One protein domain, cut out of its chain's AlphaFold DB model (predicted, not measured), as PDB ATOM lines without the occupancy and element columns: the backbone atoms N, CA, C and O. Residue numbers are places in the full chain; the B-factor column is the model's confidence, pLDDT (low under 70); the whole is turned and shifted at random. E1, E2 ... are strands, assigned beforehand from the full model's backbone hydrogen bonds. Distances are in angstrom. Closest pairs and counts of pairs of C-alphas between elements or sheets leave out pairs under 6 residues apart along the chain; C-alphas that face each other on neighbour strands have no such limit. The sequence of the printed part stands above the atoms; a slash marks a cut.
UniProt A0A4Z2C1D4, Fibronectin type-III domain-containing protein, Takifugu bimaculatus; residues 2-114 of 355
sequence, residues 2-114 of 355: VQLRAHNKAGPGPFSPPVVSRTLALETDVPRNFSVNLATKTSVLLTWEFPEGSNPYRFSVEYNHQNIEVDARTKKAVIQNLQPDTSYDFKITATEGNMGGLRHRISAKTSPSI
ATOM      1  N   VAL A   2      84.055 125.743  80.082       87.25
ATOM      2  CA  VAL A   2      83.323 125.340  81.293       87.25
ATOM      3  C   VAL A   2      84.331 124.990  82.384       87.25
ATOM      4  O   VAL A   2      85.340 124.341  82.110       87.25
ATOM      5  N   GLN A   3      84.059 125.423  83.612       91.56
ATOM      6  CA  GLN A   3      84.807 125.060  84.815       91.56
ATOM      7  C   GLN A   3      83.826 124.649  85.906       91.56
ATOM      8  O   GLN A   3      82.751 125.233  86.038       91.56
ATOM      9  N   LEU A   4      84.209 123.648  86.689       92.38
ATOM     10  CA  LEU A   4      83.433 123.131  87.811       92.38
ATOM     11  C   LEU A   4      84.148 123.490  89.114       92.38
ATOM     12  O   LEU A   4      85.370 123.575  89.140       92.38
ATOM     13  N   ARG A   5      83.416 123.669  90.213       94.19
ATOM     14  CA  ARG A   5      83.999 123.695  91.563       94.19
ATOM     15  C   ARG A   5      83.074 122.993  92.543       94.19
ATOM     16  O   ARG A   5      81.855 123.092  92.413       94.19
ATOM     17  N   ALA A   6      83.649 122.307  93.523       91.31
ATOM     18  CA  ALA A   6      82.879 121.751  94.629       91.31
ATOM     19  C   ALA A   6      82.405 122.874  95.569       91.31
ATOM     20  O   ALA A   6      83.068 123.904  95.699       91.31
ATOM     21  N   HIS A   7      81.282 122.666  96.253       94.12
ATOM     22  CA  HIS A   7      80.796 123.558  97.304       94.12
ATOM     23  C   HIS A   7      80.376 122.723  98.512       94.12
ATOM     24  O   HIS A   7      79.643 121.748  98.359       94.12
ATOM     25  N   ASN A   8      80.837 123.083  99.708       90.81
ATOM     26  CA  ASN A   8      80.473 122.401 100.949       90.81
ATOM     27  C   ASN A   8      80.128 123.421 102.053       90.81
ATOM     28  O   ASN A   8      80.045 124.621 101.797       90.81
ATOM     29  N   LYS A   9      79.902 122.951 103.288       88.06
ATOM     30  CA  LYS A   9      79.532 123.808 104.431       88.06
ATOM     31  C   LYS A   9      80.629 124.795 104.870       88.06
ATOM     32  O   LYS A   9      80.307 125.750 105.563       88.06
ATOM     33  N   ALA A  10      81.885 124.576 104.480       89.31
ATOM     34  CA  ALA A  10      83.001 125.496 104.707       89.31
ATOM     35  C   ALA A  10      83.223 126.477 103.535       89.31
ATOM     36  O   ALA A  10      84.004 127.414 103.674       89.31
ATOM     37  N   GLY A  11      82.534 126.290 102.399       90.31
ATOM     38  CA  GLY A  11      82.532 127.214 101.263       90.31
ATOM     39  C   GLY A  11      82.811 126.564  99.897       90.31
ATOM     40  O   GLY A  11      82.785 125.335  99.758       90.31
ATOM     41  N   PRO A  12      83.055 127.388  98.858       92.56
ATOM     42  CA  PRO A  12      83.495 126.927  97.546       92.56
ATOM     43  C   PRO A  12      84.948 126.437  97.573       92.56
ATOM     44  O   PRO A  12      85.843 127.135  98.045       92.56
ATOM     45  N   GLY A  13      85.191 125.268  96.985       92.06
ATOM     46  CA  GLY A  13      86.533 124.792  96.655       92.06
ATOM     47  C   GLY A  13      87.121 125.475  95.408       92.06
ATOM     48  O   GLY A  13      86.446 126.284  94.756       92.06
ATOM     49  N   PRO A  14      88.373 125.140  95.043       92.00
ATOM     50  CA  PRO A  14      89.009 125.645  93.830       92.00
ATOM     51  C   PRO A  14      88.271 125.192  92.563       92.00
ATOM     52  O   PRO A  14      87.602 124.157  92.540       92.00
ATOM     53  N   PHE A  15      88.413 125.976  91.492       92.56
ATOM     54  CA  PHE A  15      87.909 125.606  90.171       92.56
ATOM     55  C   PHE A  15      88.756 124.501  89.534       92.56
ATOM     56  O   PHE A  15      89.976 124.457  89.687       92.56
ATOM     57  N   SER A  16      88.097 123.639  88.763       93.31
ATOM     58  CA  SER A  16      88.732 122.671  87.880       93.31
ATOM     59  C   SER A  16      89.559 123.374  86.797       93.31
ATOM     60  O   SER A  16      89.276 124.531  86.449       93.31
ATOM     61  N   PRO A  17      90.505 122.659  86.161       91.94
ATOM     62  CA  PRO A  17      91.042 123.070  84.873       91.94
ATOM     63  C   PRO A  17      89.906 123.391  83.880       91.94
ATOM     64  O   PRO A  17      88.851 122.742  83.925       91.94
ATOM     65  N   PRO A  18      90.075 124.401  83.012       86.50
ATOM     66  CA  PRO A  18      89.045 124.804  82.068       86.50
ATOM     67  C   PRO A  18      88.884 123.809  80.926       86.50
ATOM     68  O   PRO A  18      89.807 123.564  80.152       86.50
ATOM     69  N   VAL A  19      87.664 123.298  80.768       87.50
ATOM     70  CA  VAL A  19      87.292 122.466  79.627       87.50
ATOM     71  C   VAL A  19      86.833 123.377  78.491       87.50
ATOM     72  O   VAL A  19      85.780 124.026  78.548       87.50
ATOM     73  N   VAL A  20      87.636 123.439  77.430       82.50
ATOM     74  CA  VAL A  20      87.268 124.094  76.172       82.50
ATOM     75  C   VAL A  20      86.724 123.031  75.224       82.50
ATOM     76  O   VAL A  20      87.465 122.424  74.460       82.50
ATOM     77  N   SER A  21      85.412 122.813  75.275       75.81
ATOM     78  CA  SER A  21      84.705 122.096  74.215       75.81
ATOM     79  C   SER A  21      84.202 123.097  73.177       75.81
ATOM     80  O   SER A  21      83.529 124.070  73.535       75.81
ATOM     81  N   ARG A  22      84.529 122.869  71.900       68.62
ATOM     82  CA  ARG A  22      83.756 123.407  70.777       68.62
ATOM     83  C   ARG A  22      82.656 122.397  70.486       68.62
ATOM     84  O   ARG A  22      82.941 121.307  70.000       68.62
ATOM     85  N   THR A  23      81.410 122.765  70.757       62.91
ATOM     86  CA  THR A  23      80.278 122.090  70.125       62.91
ATOM     87  C   THR A  23      80.415 122.259  68.616       62.91
ATOM     88  O   THR A  23      80.713 123.365  68.156       62.91
ATOM     89  N   LEU A  24      80.192 121.191  67.848       56.06
ATOM     90  CA  LEU A  24      79.955 121.343  66.414       56.06
ATOM     91  C   LEU A  24      78.807 122.341  66.234       56.06
ATOM     92  O   LEU A  24      77.820 122.288  66.975       56.06
ATOM     93  N   ALA A  25      78.942 123.254  65.273       50.22
ATOM     94  CA  ALA A  25      77.782 123.967  64.774       50.22
ATOM     95  C   ALA A  25      76.901 122.905  64.119       50.22
ATOM     96  O   ALA A  25      77.226 122.401  63.048       50.22
ATOM     97  N   LEU A  26      75.843 122.494  64.819       50.28
ATOM     98  CA  LEU A  26      74.831 121.651  64.219       50.28
ATOM     99  C   LEU A  26      74.083 122.555  63.241       50.28
ATOM    100  O   LEU A  26      73.204 123.318  63.644       50.28
ATOM    101  N   GLU A  27      74.473 122.504  61.969       51.56
ATOM    102  CA  GLU A  27      73.588 122.884  60.876       51.56
ATOM    103  C   GLU A  27      72.397 121.934  60.960       51.56
ATOM    104  O   GLU A  27      72.411 120.804  60.492       51.56
ATOM    105  N   THR A  28      71.396 122.351  61.730       53.16
ATOM    106  CA  THR A  28      70.158 121.609  61.880       53.16
ATOM    107  C   THR A  28      69.408 121.724  60.565       53.16
ATOM    108  O   THR A  28      68.858 122.795  60.296       53.16
ATOM    109  N   ASP A  29      69.283 120.629  59.818       56.56
ATOM    110  CA  ASP A  29      68.438 120.512  58.614       56.56
ATOM    111  C   ASP A  29      66.923 120.653  58.910       56.56
ATOM    112  O   ASP A  29      66.057 120.259  58.134       56.56
ATOM    113  N   VAL A  30      66.581 121.214  60.072       62.69
ATOM    114  CA  VAL A  30      65.229 121.484  60.539       62.69
ATOM    115  C   VAL A  30      64.614 122.609  59.691       62.69
ATOM    116  O   VAL A  30      65.221 123.681  59.580       62.69
ATOM    117  N   PRO A  31      63.390 122.429  59.163       69.12
ATOM    118  CA  PRO A  31      62.652 123.496  58.503       69.12
ATOM    119  C   PRO A  31      62.384 124.652  59.474       69.12
ATOM    120  O   PRO A  31      61.676 124.514  60.474       69.12
ATOM    121  N   ARG A  32      62.954 125.810  59.148       75.62
ATOM    122  CA  ARG A  32      62.716 127.103  59.793       75.62
ATOM    123  C   ARG A  32      61.430 127.720  59.245       75.62
ATOM    124  O   ARG A  32      60.895 127.277  58.231       75.62
ATOM    125  N   ASN A  33      60.935 128.759  59.917       81.62
ATOM    126  CA  ASN A  33      59.787 129.555  59.467       81.62
ATOM    127  C   ASN A  33      58.520 128.727  59.150       81.62
ATOM    128  O   ASN A  33      57.682 129.156  58.356       81.62
ATOM    129  N   PHE A  34      58.362 127.557  59.791       86.94
ATOM    130  CA  PHE A  34      57.167 126.726  59.663       86.94
ATOM    131  C   PHE A  34      55.942 127.516  60.127       86.94
ATOM    132  O   PHE A  34      55.865 127.940  61.280       86.94
ATOM    133  N   SER A  35      55.030 127.780  59.196       89.38
ATOM    134  CA  SER A  35      53.992 128.797  59.335       89.38
ATOM    135  C   SER A  35      52.733 128.441  58.548       89.38
ATOM    136  O   SER A  35      52.773 127.700  57.566       89.38
ATOM    137  N   VAL A  36      51.602 128.989  58.997       90.69
ATOM    138  CA  VAL A  36      50.325 128.952  58.276       90.69
ATOM    139  C   VAL A  36      50.287 130.156  57.342       90.69
ATOM    140  O   VAL A  36      50.343 131.294  57.806       90.69
ATOM    141  N   ASN A  37      50.188 129.919  56.037       90.81
ATOM    142  CA  ASN A  37      50.123 130.989  55.039       90.81
ATOM    143  C   ASN A  37      48.665 131.429  54.808       90.81
ATOM    144  O   ASN A  37      48.349 132.621  54.880       90.81
ATOM    145  N   LEU A  38      47.763 130.458  54.622       93.00
ATOM    146  CA  LEU A  38      46.314 130.668  54.576       93.00
ATOM    147  C   LEU A  38      45.533 129.409  54.978       93.00
ATOM    148  O   LEU A  38      46.078 128.303  54.973       93.00
ATOM    149  N   ALA A  39      44.246 129.580  55.270       94.12
ATOM    150  CA  ALA A  39      43.283 128.494  55.439       94.12
ATOM    151  C   ALA A  39      42.018 128.723  54.593       94.12
ATOM    152  O   ALA A  39      41.621 129.863  54.340       94.12
ATOM    153  N   THR A  40      41.389 127.628  54.174       93.88
ATOM    154  CA  THR A  40      40.067 127.582  53.535       93.88
ATOM    155  C   THR A  40      39.080 126.833  54.437       93.88
ATOM    156  O   THR A  40      39.395 126.483  55.579       93.88
ATOM    157  N   LYS A  41      37.875 126.554  53.929       92.00
ATOM    158  CA  LYS A  41      36.875 125.724  54.608       92.00
ATOM    159  C   LYS A  41      37.353 124.283  54.863       92.00
ATOM    160  O   LYS A  41      36.963 123.696  55.868       92.00
ATOM    161  N   THR A  42      38.162 123.713  53.967       91.44
ATOM    162  CA  THR A  42      38.549 122.284  53.983       91.44
ATOM    163  C   THR A  42      40.051 122.043  53.819       91.44
ATOM    164  O   THR A  42      40.495 120.892  53.837       91.44
ATOM    165  N   SER A  43      40.851 123.101  53.670       92.19
ATOM    166  CA  SER A  43      42.294 123.006  53.467       92.19
ATOM    167  C   SER A  43      43.087 124.057  54.251       92.19
ATOM    168  O   SER A  43      42.583 125.124  54.601       92.19
ATOM    169  N   VAL A  44      44.347 123.748  54.557       92.88
ATOM    170  CA  VAL A  44      45.314 124.668  55.174       92.88
ATOM    171  C   VAL A  44      46.610 124.620  54.372       92.88
ATOM    172  O   VAL A  44      47.150 123.543  54.122       92.88
ATOM    173  N   LEU A  45      47.125 125.790  53.992       91.44
ATOM    174  CA  LEU A  45      48.422 125.933  53.342       91.44
ATOM    175  C   LEU A  45      49.504 126.216  54.385       91.44
ATOM    176  O   LEU A  45      49.472 127.235  55.083       91.44
ATOM    177  N   LEU A  46      50.497 125.335  54.424       91.06
ATOM    178  CA  LEU A  46      51.669 125.422  55.285       91.06
ATOM    179  C   LEU A  46      52.902 125.786  54.454       91.06
ATOM    180  O   LEU A  46      53.062 125.294  53.337       91.06
ATOM    181  N   THR A  47      53.789 126.603  55.017       89.00
ATOM    182  CA  THR A  47      55.054 127.037  54.397       89.00
ATOM    183  C   THR A  47      56.225 126.900  55.361       89.00
ATOM    184  O   THR A  47      56.041 127.024  56.572       89.00
ATOM    185  N   TRP A  48      57.426 126.639  54.841       87.00
ATOM    186  CA  TRP A  48      58.666 126.509  55.617       87.00
ATOM    187  C   TRP A  48      59.908 126.785  54.762       87.00
ATOM    188  O   TRP A  48      59.863 126.770  53.535       87.00
ATOM    189  N   GLU A  49      61.054 126.988  55.407       80.06
ATOM    190  CA  GLU A  49      62.335 127.236  54.746       80.06
ATOM    191  C   GLU A  49      63.433 126.338  55.318       80.06
ATOM    192  O   GLU A  49      63.643 126.290  56.527       80.06
ATOM    193  N   PHE A  50      64.174 125.650  54.452       72.06
ATOM    194  CA  PHE A  50      65.377 124.922  54.858       72.06
ATOM    195  C   PHE A  50      66.603 125.851  54.871       72.06
ATOM    196  O   PHE A  50      66.651 126.780  54.055       72.06
ATOM    197  N   PRO A  51      67.583 125.626  55.767       64.88
ATOM    198  CA  PRO A  51      68.880 126.295  55.694       64.88
ATOM    199  C   PRO A  51      69.564 126.037  54.346       64.88
ATOM    200  O   PRO A  51      69.436 124.960  53.767       64.88
ATOM    201  N   GLU A  52      70.323 127.010  53.847       59.81
ATOM    202  CA  GLU A  52      71.155 126.796  52.662       59.81
ATOM    203  C   GLU A  52      72.248 125.764  52.976       59.81
ATOM    204  O   GLU A  52      72.948 125.896  53.975       59.81
ATOM    205  N   GLY A  53      72.377 124.732  52.134       56.56
ATOM    206  CA  GLY A  53      73.357 123.650  52.299       56.56
ATOM    207  C   GLY A  53      72.788 122.309  52.783       56.56
ATOM    208  O   GLY A  53      73.438 121.287  52.571       56.56
ATOM    209  N   SER A  54      71.569 122.268  53.339       57.12
ATOM    210  CA  SER A  54      70.942 121.004  53.752       57.12
ATOM    211  C   SER A  54      70.680 120.090  52.549       57.12
ATOM    212  O   SER A  54      70.031 120.514  51.583       57.12
ATOM    213  N   ASN A  55      71.093 118.823  52.623       55.53
ATOM    214  CA  ASN A  55      70.634 117.811  51.666       55.53
ATOM    215  C   ASN A  55      69.093 117.696  51.715       55.53
ATOM    216  O   ASN A  55      68.493 117.938  52.762       55.53
ATOM    217  N   PRO A  56      68.415 117.320  50.615       55.34
ATOM    218  CA  PRO A  56      66.962 117.169  50.610       55.34
ATOM    219  C   PRO A  56      66.540 115.892  51.357       55.34
ATOM    220  O   PRO A  56      66.308 114.846  50.750       55.34
ATOM    221  N   TYR A  57      66.446 115.975  52.685       65.19
ATOM    222  CA  TYR A  57      65.881 114.920  53.529       65.19
ATOM    223  C   TYR A  57      64.388 114.730  53.238       65.19
ATOM    224  O   TYR A  57      63.691 115.653  52.820       65.19
ATOM    225  N   ARG A  58      63.854 113.539  53.506       70.88
ATOM    226  CA  ARG A  58      62.398 113.359  53.560       70.88
ATOM    227  C   ARG A  58      61.856 114.057  54.802       70.88
ATOM    228  O   ARG A  58      62.353 113.816  55.904       70.88
ATOM    229  N   PHE A  59      60.819 114.869  54.629       76.88
ATOM    230  CA  PHE A  59      60.063 115.448  55.734       76.88
ATOM    231  C   PHE A  59      58.640 114.917  55.725       76.88
ATOM    232  O   PHE A  59      58.127 114.461  54.704       76.88
ATOM    233  N   SER A  60      57.992 114.970  56.880       83.38
ATOM    234  CA  SER A  60      56.608 114.555  57.022       83.38
ATOM    235  C   SER A  60      55.854 115.470  57.987       83.38
ATOM    236  O   SER A  60      56.398 115.898  59.016       83.38
ATOM    237  N   VAL A  61      54.634 115.842  57.596       88.06
ATOM    238  CA  VAL A  61      53.725 116.703  58.356       88.06
ATOM    239  C   VAL A  61      52.676 115.826  59.028       88.06
ATOM    240  O   VAL A  61      51.818 115.235  58.372       88.06
ATOM    241  N   GLU A  62      52.737 115.784  60.354       88.81
ATOM    242  CA  GLU A  62      51.794 115.073  61.207       88.81
ATOM    243  C   GLU A  62      50.658 116.007  61.652       88.81
ATOM    244  O   GLU A  62      50.914 117.124  62.114       88.81
ATOM    245  N   TYR A  63      49.414 115.535  61.554       89.88
ATOM    246  CA  TYR A  63      48.212 116.173  62.109       89.88
ATOM    247  C   TYR A  63      47.166 115.098  62.427       89.88
ATOM    248  O   TYR A  63      46.998 114.154  61.663       89.88
ATOM    249  N   ASN A  64      46.460 115.199  63.558       87.12
ATOM    250  CA  ASN A  64      45.425 114.232  63.984       87.12
ATOM    251  C   ASN A  64      45.817 112.740  63.819       87.12
ATOM    252  O   ASN A  64      45.003 111.920  63.398       87.12
ATOM    253  N   HIS A  65      47.071 112.392  64.137       83.06
ATOM    254  CA  HIS A  65      47.670 111.054  63.960       83.06
ATOM    255  C   HIS A  65      47.797 110.556  62.505       83.06
ATOM    256  O   HIS A  65      48.265 109.441  62.279       83.06
ATOM    257  N   GLN A  66      47.435 111.374  61.519       85.06
ATOM    258  CA  GLN A  66      47.788 111.185  60.115       85.06
ATOM    259  C   GLN A  66      49.176 111.777  59.860       85.06
ATOM    260  O   GLN A  66      49.577 112.740  60.516       85.06
ATOM    261  N   ASN A  67      49.906 111.209  58.902       85.56
ATOM    262  CA  ASN A  67      51.205 111.717  58.482       85.56
ATOM    263  C   ASN A  67      51.273 111.798  56.953       85.56
ATOM    264  O   ASN A  67      50.943 110.826  56.274       85.56
ATOM    265  N   ILE A  68      51.695 112.948  56.427       86.75
ATOM    266  CA  ILE A  68      51.864 113.200  54.991       86.75
ATOM    267  C   ILE A  68      53.344 113.457  54.715       86.75
ATOM    268  O   ILE A  68      53.916 114.407  55.249       86.75
ATOM    269  N   GLU A  69      53.962 112.630  53.873       83.25
ATOM    270  CA  GLU A  69      55.319 112.870  53.364       83.25
ATOM    271  C   GLU A  69      55.317 114.073  52.405       83.25
ATOM    272  O   GLU A  69      54.447 114.192  51.542       83.25
ATOM    273  N   VAL A  70      56.290 114.972  52.564       79.25
ATOM    274  CA  VAL A  70      56.460 116.182  51.749       79.25
ATOM    275  C   VAL A  70      57.884 116.227  51.181       79.25
ATOM    276  O   VAL A  70      58.855 115.956  51.891       79.25
ATOM    277  N   ASP A  71      58.028 116.559  49.892       69.50
ATOM    278  CA  ASP A  71      59.344 116.676  49.244       69.50
ATOM    279  C   ASP A  71      60.079 117.910  49.807       69.50
ATOM    280  O   ASP A  71      59.532 119.014  49.807       69.50
ATOM    281  N   ALA A  72      61.332 117.761  50.249       62.25
ATOM    282  CA  ALA A  72      62.161 118.886  50.696       62.25
ATOM    283  C   ALA A  72      62.366 119.971  49.624       62.25
ATOM    284  O   ALA A  72      62.639 121.126  49.951       62.25
ATOM    285  N   ARG A  73      62.218 119.639  48.338       65.88
ATOM    286  CA  ARG A  73      62.253 120.627  47.249       65.88
ATOM    287  C   ARG A  73      61.031 121.543  47.260       65.88
ATOM    288  O   ARG A  73      61.126 122.688  46.820       65.88
ATOM    289  N   THR A  74      59.896 121.078  47.783       70.50
ATOM    290  CA  THR A  74      58.702 121.901  47.990       70.50
ATOM    291  C   THR A  74      58.740 122.563  49.365       70.50
ATOM    292  O   THR A  74      58.586 121.916  50.392       70.50
ATOM    293  N   LYS A  75      58.890 123.892  49.388       81.69
ATOM    294  CA  LYS A  75      58.858 124.735  50.604       81.69
ATOM    295  C   LYS A  75      57.437 124.976  51.163       81.69
ATOM    296  O   LYS A  75      57.210 125.917  51.924       81.69
ATOM    297  N   LYS A  76      56.460 124.170  50.731       86.19
ATOM    298  CA  LYS A  76      55.038 124.307  51.064       86.19
ATOM    299  C   LYS A  76      54.281 122.987  50.920       86.19
ATOM    300  O   LYS A  76      54.658 122.158  50.097       86.19
ATOM    301  N   ALA A  77      53.166 122.850  51.637       87.62
ATOM    302  CA  ALA A  77      52.163 121.809  51.399       87.62
ATOM    303  C   ALA A  77      50.748 122.315  51.695       87.62
ATOM    304  O   ALA A  77      50.536 123.087  52.630       87.62
ATOM    305  N   VAL A  78      49.778 121.840  50.912       88.50
ATOM    306  CA  VAL A  78      48.346 122.021  51.176       88.50
ATOM    307  C   VAL A  78      47.835 120.759  51.858       88.50
ATOM    308  O   VAL A  78      47.846 119.685  51.260       88.50
ATOM    309  N   ILE A  79      47.381 120.879  53.103       90.69
ATOM    310  CA  ILE A  79      46.677 119.799  53.795       90.69
ATOM    311  C   ILE A  79      45.193 119.935  53.460       90.69
ATOM    312  O   ILE A  79      44.613 120.986  53.718       90.69
ATOM    313  N   GLN A  80      44.596 118.909  52.855       90.06
ATOM    314  CA  GLN A  80      43.208 118.898  52.370       90.06
ATOM    315  C   GLN A  80      42.309 117.997  53.237       90.06
ATOM    316  O   GLN A  80      42.790 117.290  54.121       90.06
ATOM    317  N   ASN A  81      41.004 117.965  52.937       89.56
ATOM    318  CA  ASN A  81      39.995 117.112  53.589       89.56
ATOM    319  C   ASN A  81      39.808 117.379  55.097       89.56
ATOM    320  O   ASN A  81      39.416 116.493  55.860       89.56
ATOM    321  N   LEU A  82      40.077 118.611  55.524       92.38
ATOM    322  CA  LEU A  82      39.853 119.087  56.884       92.38
ATOM    323  C   LEU A  82      38.377 119.471  57.096       92.38
ATOM    324  O   LEU A  82      37.645 119.762  56.149       92.38
ATOM    325  N   GLN A  83      37.939 119.478  58.353       94.31
ATOM    326  CA  GLN A  83      36.602 119.923  58.741       94.31
ATOM    327  C   GLN A  83      36.547 121.455  58.846       94.31
ATOM    328  O   GLN A  83      37.537 122.054  59.279       94.31
ATOM    329  N   PRO A  84      35.412 122.100  58.515       93.50
ATOM    330  CA  PRO A  84      35.222 123.541  58.697       93.50
ATOM    331  C   PRO A  84      35.284 123.979  60.163       93.50
ATOM    332  O   PRO A  84      35.020 123.185  61.066       93.50
ATOM    333  N   ASP A  85      35.584 125.259  60.390       93.25
ATOM    334  CA  ASP A  85      35.641 125.917  61.709       93.25
ATOM    335  C   ASP A  85      36.439 125.164  62.800       93.25
ATOM    336  O   ASP A  85      36.213 125.342  63.997       93.25
ATOM    337  N   THR A  86      37.395 124.326  62.407       94.69
ATOM    338  CA  THR A  86      38.088 123.385  63.295       94.69
ATOM    339  C   THR A  86      39.554 123.776  63.444       94.69
ATOM    340  O   THR A  86      40.235 124.100  62.469       94.69
ATOM    341  N   SER A  87      40.052 123.755  64.681       94.69
ATOM    342  CA  SER A  87      41.466 123.991  64.978       94.69
ATOM    343  C   SER A  87      42.263 122.696  64.846       94.69
ATOM    344  O   SER A  87      41.922 121.685  65.458       94.69
ATOM    345  N   TYR A  88      43.347 122.753  64.080       93.69
ATOM    346  CA  TYR A  88      44.277 121.662  63.826       93.69
ATOM    347  C   TYR A  88      45.679 122.043  64.280       93.69
ATOM    348  O   TYR A  88      46.103 123.188  64.127       93.69
ATOM    349  N   ASP A  89      46.414 121.057  64.781       93.12
ATOM    350  CA  ASP A  89      47.831 121.184  65.081       93.12
ATOM    351  C   ASP A  89      48.656 120.416  64.054       93.12
ATOM    352  O   ASP A  89      48.540 119.196  63.934       93.12
ATOM    353  N   PHE A  90      49.522 121.143  63.355       91.81
ATOM    354  CA  PHE A  90      50.450 120.603  62.372       91.81
ATOM    355  C   PHE A  90      51.843 120.546  62.975       91.81
ATOM    356  O   PHE A  90      52.300 121.503  63.601       91.81
ATOM    357  N   LYS A  91      52.534 119.428  62.773       88.00
ATOM    358  CA  LYS A  91      53.884 119.190  63.280       88.00
ATOM    359  C   LYS A  91      54.763 118.671  62.149       88.00
ATOM    360  O   LYS A  91      54.546 117.568  61.661       88.00
ATOM    361  N   ILE A  92      55.780 119.438  61.770       84.44
ATOM    362  CA  ILE A  92      56.757 119.011  60.762       84.44
ATOM    363  C   ILE A  92      57.903 118.221  61.415       84.44
ATOM    364  O   ILE A  92      58.378 118.559  62.505       84.44
ATOM    365  N   THR A  93      58.326 117.138  60.765       77.38
ATOM    366  CA  THR A  93      59.375 116.220  61.236       77.38
ATOM    367  C   THR A  93      60.260 115.754  60.082       77.38
ATOM    368  O   THR A  93      59.776 115.623  58.963       77.38
ATOM    369  N   ALA A  94      61.543 115.495  60.344       73.00
ATOM    370  CA  ALA A  94      62.424 114.800  59.404       73.00
ATOM    371  C   ALA A  94      62.261 113.281  59.568       73.00
ATOM    372  O   ALA A  94      62.189 112.792  60.698       73.00
ATOM    373  N   THR A  95      62.217 112.547  58.459       64.94
ATOM    374  CA  THR A  95      62.051 111.084  58.442       64.94
ATOM    375  C   THR A  95      63.377 110.353  58.671       64.94
ATOM    376  O   THR A  95      63.399 109.267  59.245       64.94
ATOM    377  N   GLU A  96      64.494 110.954  58.255       57.31
ATOM    378  CA  GLU A  96      65.838 110.377  58.342       57.31
ATOM    379  C   GLU A  96      66.772 111.355  59.072       57.31
ATOM    380  O   GLU A  96      67.038 112.452  58.587       57.31
ATOM    381  N   GLY A  97      67.258 110.963  60.255       51.47
ATOM    382  CA  GLY A  97      68.167 111.765  61.081       51.47
ATOM    383  C   GLY A  97      67.733 111.839  62.547       51.47
ATOM    384  O   GLY A  97      66.572 112.092  62.863       51.47
ATOM    385  N   ASN A  98      68.681 111.644  63.469       47.84
ATOM    386  CA  ASN A  98      68.438 111.732  64.912       47.84
ATOM    387  C   ASN A  98      68.364 113.204  65.368       47.84
ATOM    388  O   ASN A  98      69.218 113.686  66.115       47.84
ATOM    389  N   MET A  99      67.364 113.943  64.875       51.50
ATOM    390  CA  MET A  99      67.115 115.317  65.303       51.50
ATOM    391  C   MET A  99      66.699 115.314  66.774       51.50
ATOM    392  O   MET A  99      65.632 114.808  67.127       51.50
ATOM    393  N   GLY A 100      67.535 115.902  67.633       47.34
ATOM    394  CA  GLY A 100      67.328 115.981  69.080       47.34
ATOM    395  C   GLY A 100      66.126 116.843  69.478       47.34
ATOM    396  O   GLY A 100      66.286 117.965  69.944       47.34
ATOM    397  N   GLY A 101      64.911 116.326  69.295       50.41
ATOM    398  CA  GLY A 101      63.664 116.885  69.824       50.41
ATOM    399  C   GLY A 101      63.093 118.122  69.120       50.41
ATOM    400  O   GLY A 101      61.955 118.479  69.422       50.41
ATOM    401  N   LEU A 102      63.811 118.748  68.178       54.75
ATOM    402  CA  LEU A 102      63.345 119.922  67.421       54.75
ATOM    403  C   LEU A 102      62.147 119.573  66.521       54.75
ATOM    404  O   LEU A 102      62.280 119.100  65.396       54.75
ATOM    405  N   ARG A 103      60.954 119.798  67.077       65.94
ATOM    406  CA  ARG A 103      59.636 119.570  66.482       65.94
ATOM    407  C   ARG A 103      58.923 120.915  66.414       65.94
ATOM    408  O   ARG A 103      58.473 121.411  67.445       65.94
ATOM    409  N   HIS A 104      58.803 121.502  65.228       76.25
ATOM    410  CA  HIS A 104      58.003 122.715  65.065       76.25
ATOM    411  C   HIS A 104      56.527 122.329  64.943       76.25
ATOM    412  O   HIS A 104      56.139 121.630  64.007       76.25
ATOM    413  N   ARG A 105      55.725 122.760  65.923       86.19
ATOM    414  CA  ARG A 105      54.265 122.623  65.944       86.19
ATOM    415  C   ARG A 105      53.639 124.001  65.777       86.19
ATOM    416  O   ARG A 105      54.052 124.937  66.458       86.19
ATOM    417  N   ILE A 106      52.645 124.098  64.907       90.81
ATOM    418  CA  ILE A 106      51.830 125.296  64.698       90.81
ATOM    419  C   ILE A 106      50.359 124.906  64.680       90.81
ATOM    420  O   ILE A 106      50.004 123.834  64.187       90.81
ATOM    421  N   SER A 107      49.512 125.786  65.196       92.12
ATOM    422  CA  SER A 107      48.064 125.609  65.168       92.12
ATOM    423  C   SER A 107      47.471 126.461  64.045       92.12
ATOM    424  O   SER A 107      47.832 127.629  63.904       92.12
ATOM    425  N   ALA A 108      46.546 125.904  63.268       93.31
ATOM    426  CA  ALA A 108      45.734 126.643  62.302       93.31
ATOM    427  C   ALA A 108      44.253 126.362  62.553       93.31
ATOM    428  O   ALA A 108      43.900 125.253  62.949       93.31
ATOM    429  N   LYS A 109      43.381 127.332  62.276       93.75
ATOM    430  CA  LYS A 109      41.932 127.112  62.238       93.75
ATOM    431  C   LYS A 109      41.460 127.164  60.786       93.75
ATOM    432  O   LYS A 109      41.851 128.080  60.065       93.75
ATOM    433  N   THR A 110      40.658 126.193  60.358       94.00
ATOM    434  CA  THR A 110      39.962 126.256  59.064       94.00
ATOM    435  C   THR A 110      38.879 127.333  59.082       94.00
ATOM    436  O   THR A 110      38.338 127.681  60.136       94.00
ATOM    437  N   SER A 111      38.549 127.863  57.907       93.62
ATOM    438  CA  SER A 111      37.508 128.877  57.760       93.62
ATOM    439  C   SER A 111      36.145 128.361  58.245       93.62
ATOM    440  O   SER A 111      35.837 127.171  58.091       93.62
ATOM    441  N   PRO A 112      35.281 129.241  58.784       92.06
ATOM    442  CA  PRO A 112      33.900 128.888  59.089       92.06
ATOM    443  C   PRO A 112      33.147 128.453  57.826       92.06
ATOM    444  O   PRO A 112      33.454 128.895  56.718       92.06
ATOM    445  N   SER A 113      32.112 127.621  57.985       89.56
ATOM    446  CA  SER A 113      31.282 127.147  56.867       89.56
ATOM    447  C   SER A 113      30.299 128.219  56.360       89.56
ATOM    448  O   SER A 113      29.082 128.034  56.403       89.56
ATOM    449  N   ILE A 114      30.829 129.332  55.854       90.81
ATOM    450  CA  ILE A 114      30.075 130.357  55.128       90.81
ATOM    451  C   ILE A 114      29.806 129.833  53.712       90.81
ATOM    452  O   ILE A 114      30.737 129.496  52.984       90.81
TER     453      ILE A 114
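Overview. This is residues 2 to 114 of the 355 residues of the protein "Fibronectin type-III domain-containing protein" of Takifugu bimaculatus (UniProt A0A4Z2C1D4). A two-sheet sandwich, with E6, E5, E8 and E9 in one sheet face to face with E3, E4 and E7 in the other, makes the body, and a small hairpin of E1 and E2 lies far from it at the other end of the long stretch of residues 16 to 31. The sandwich is well aligned, its strands crossing at 27 degrees, while the hairpin and that stretch give the whole its length. The printed part has 113 residues with nine named strands, E1 to E9 in chain order, and no named helix; the class is all strand, though under half of the residues, 51, are in named elements. The three sheets, in the orders E1 E2, E3 E4 E7 and E6 E5 E8 E9, are antiparallel. The whole is extended, with a radius of gyration of the C-alphas of 21.6 A and spans of 72 by 36 by 21 A.

Along the chain. E1 is residues 5 to 8, 10.1 A long, beginning at C-alpha 5 (83.999, 123.695, 91.563), and E2 is residues 11 to 15, 12.4 A. E3, residues 32 to 39, begins at C-alpha 32 (62.716, 127.103, 59.793) and is 20.0 A long. E4 is residues 44 to 49, 17.2 A; E5 is residues 59 to 63, 13.5 A; E6 is residues 66 to 70, 13.0 A; E7 is residues 76 to 79, 9.9 A. E8, residues 87 to 94, is 23.6 A long. E9, residues 104 to 109, 16.9 A, ends at C-alpha 109 (41.932, 127.112, 62.238).

Arrangement. In the hairpin of E1 and E2, N 13 and O 6 are 2.8 A apart, and residues 7 to 12 stand free. E3 and E4 form a hairpin, with N 35 and O 47 at 2.9 A; E4 is also the antiparallel neighbour of E7, with N 46 and O 77 at 2.9 A. In the strongly twisted sheet, N 61 and O 68 of the hairpin E5 and E6 are 2.8 A apart, N 60 and O 93 of E5 and E8 2.8 A, and N 88 and O 108 of the hairpin E8 and E9 2.8 A. Between the two sheets, the closest C-alphas of the edge strands E3 and E9 are those of Val 36 and Ala 108, 6.5 A apart. Those of E6 and E7 are Val 70 and Ala 77, at 7.1 A.

Size, cuts and confidence. The C-alphas of Ala 10 and Ile 114 are the farthest apart, at 72.7 A. The printed part has no cut, and the link E2 to E3, 16 residues, is long. The mean pLDDT of the printed part is 80.4; residues 22 to 31, 51 to 57, 71 to 73 and 95 to 103 are under 70.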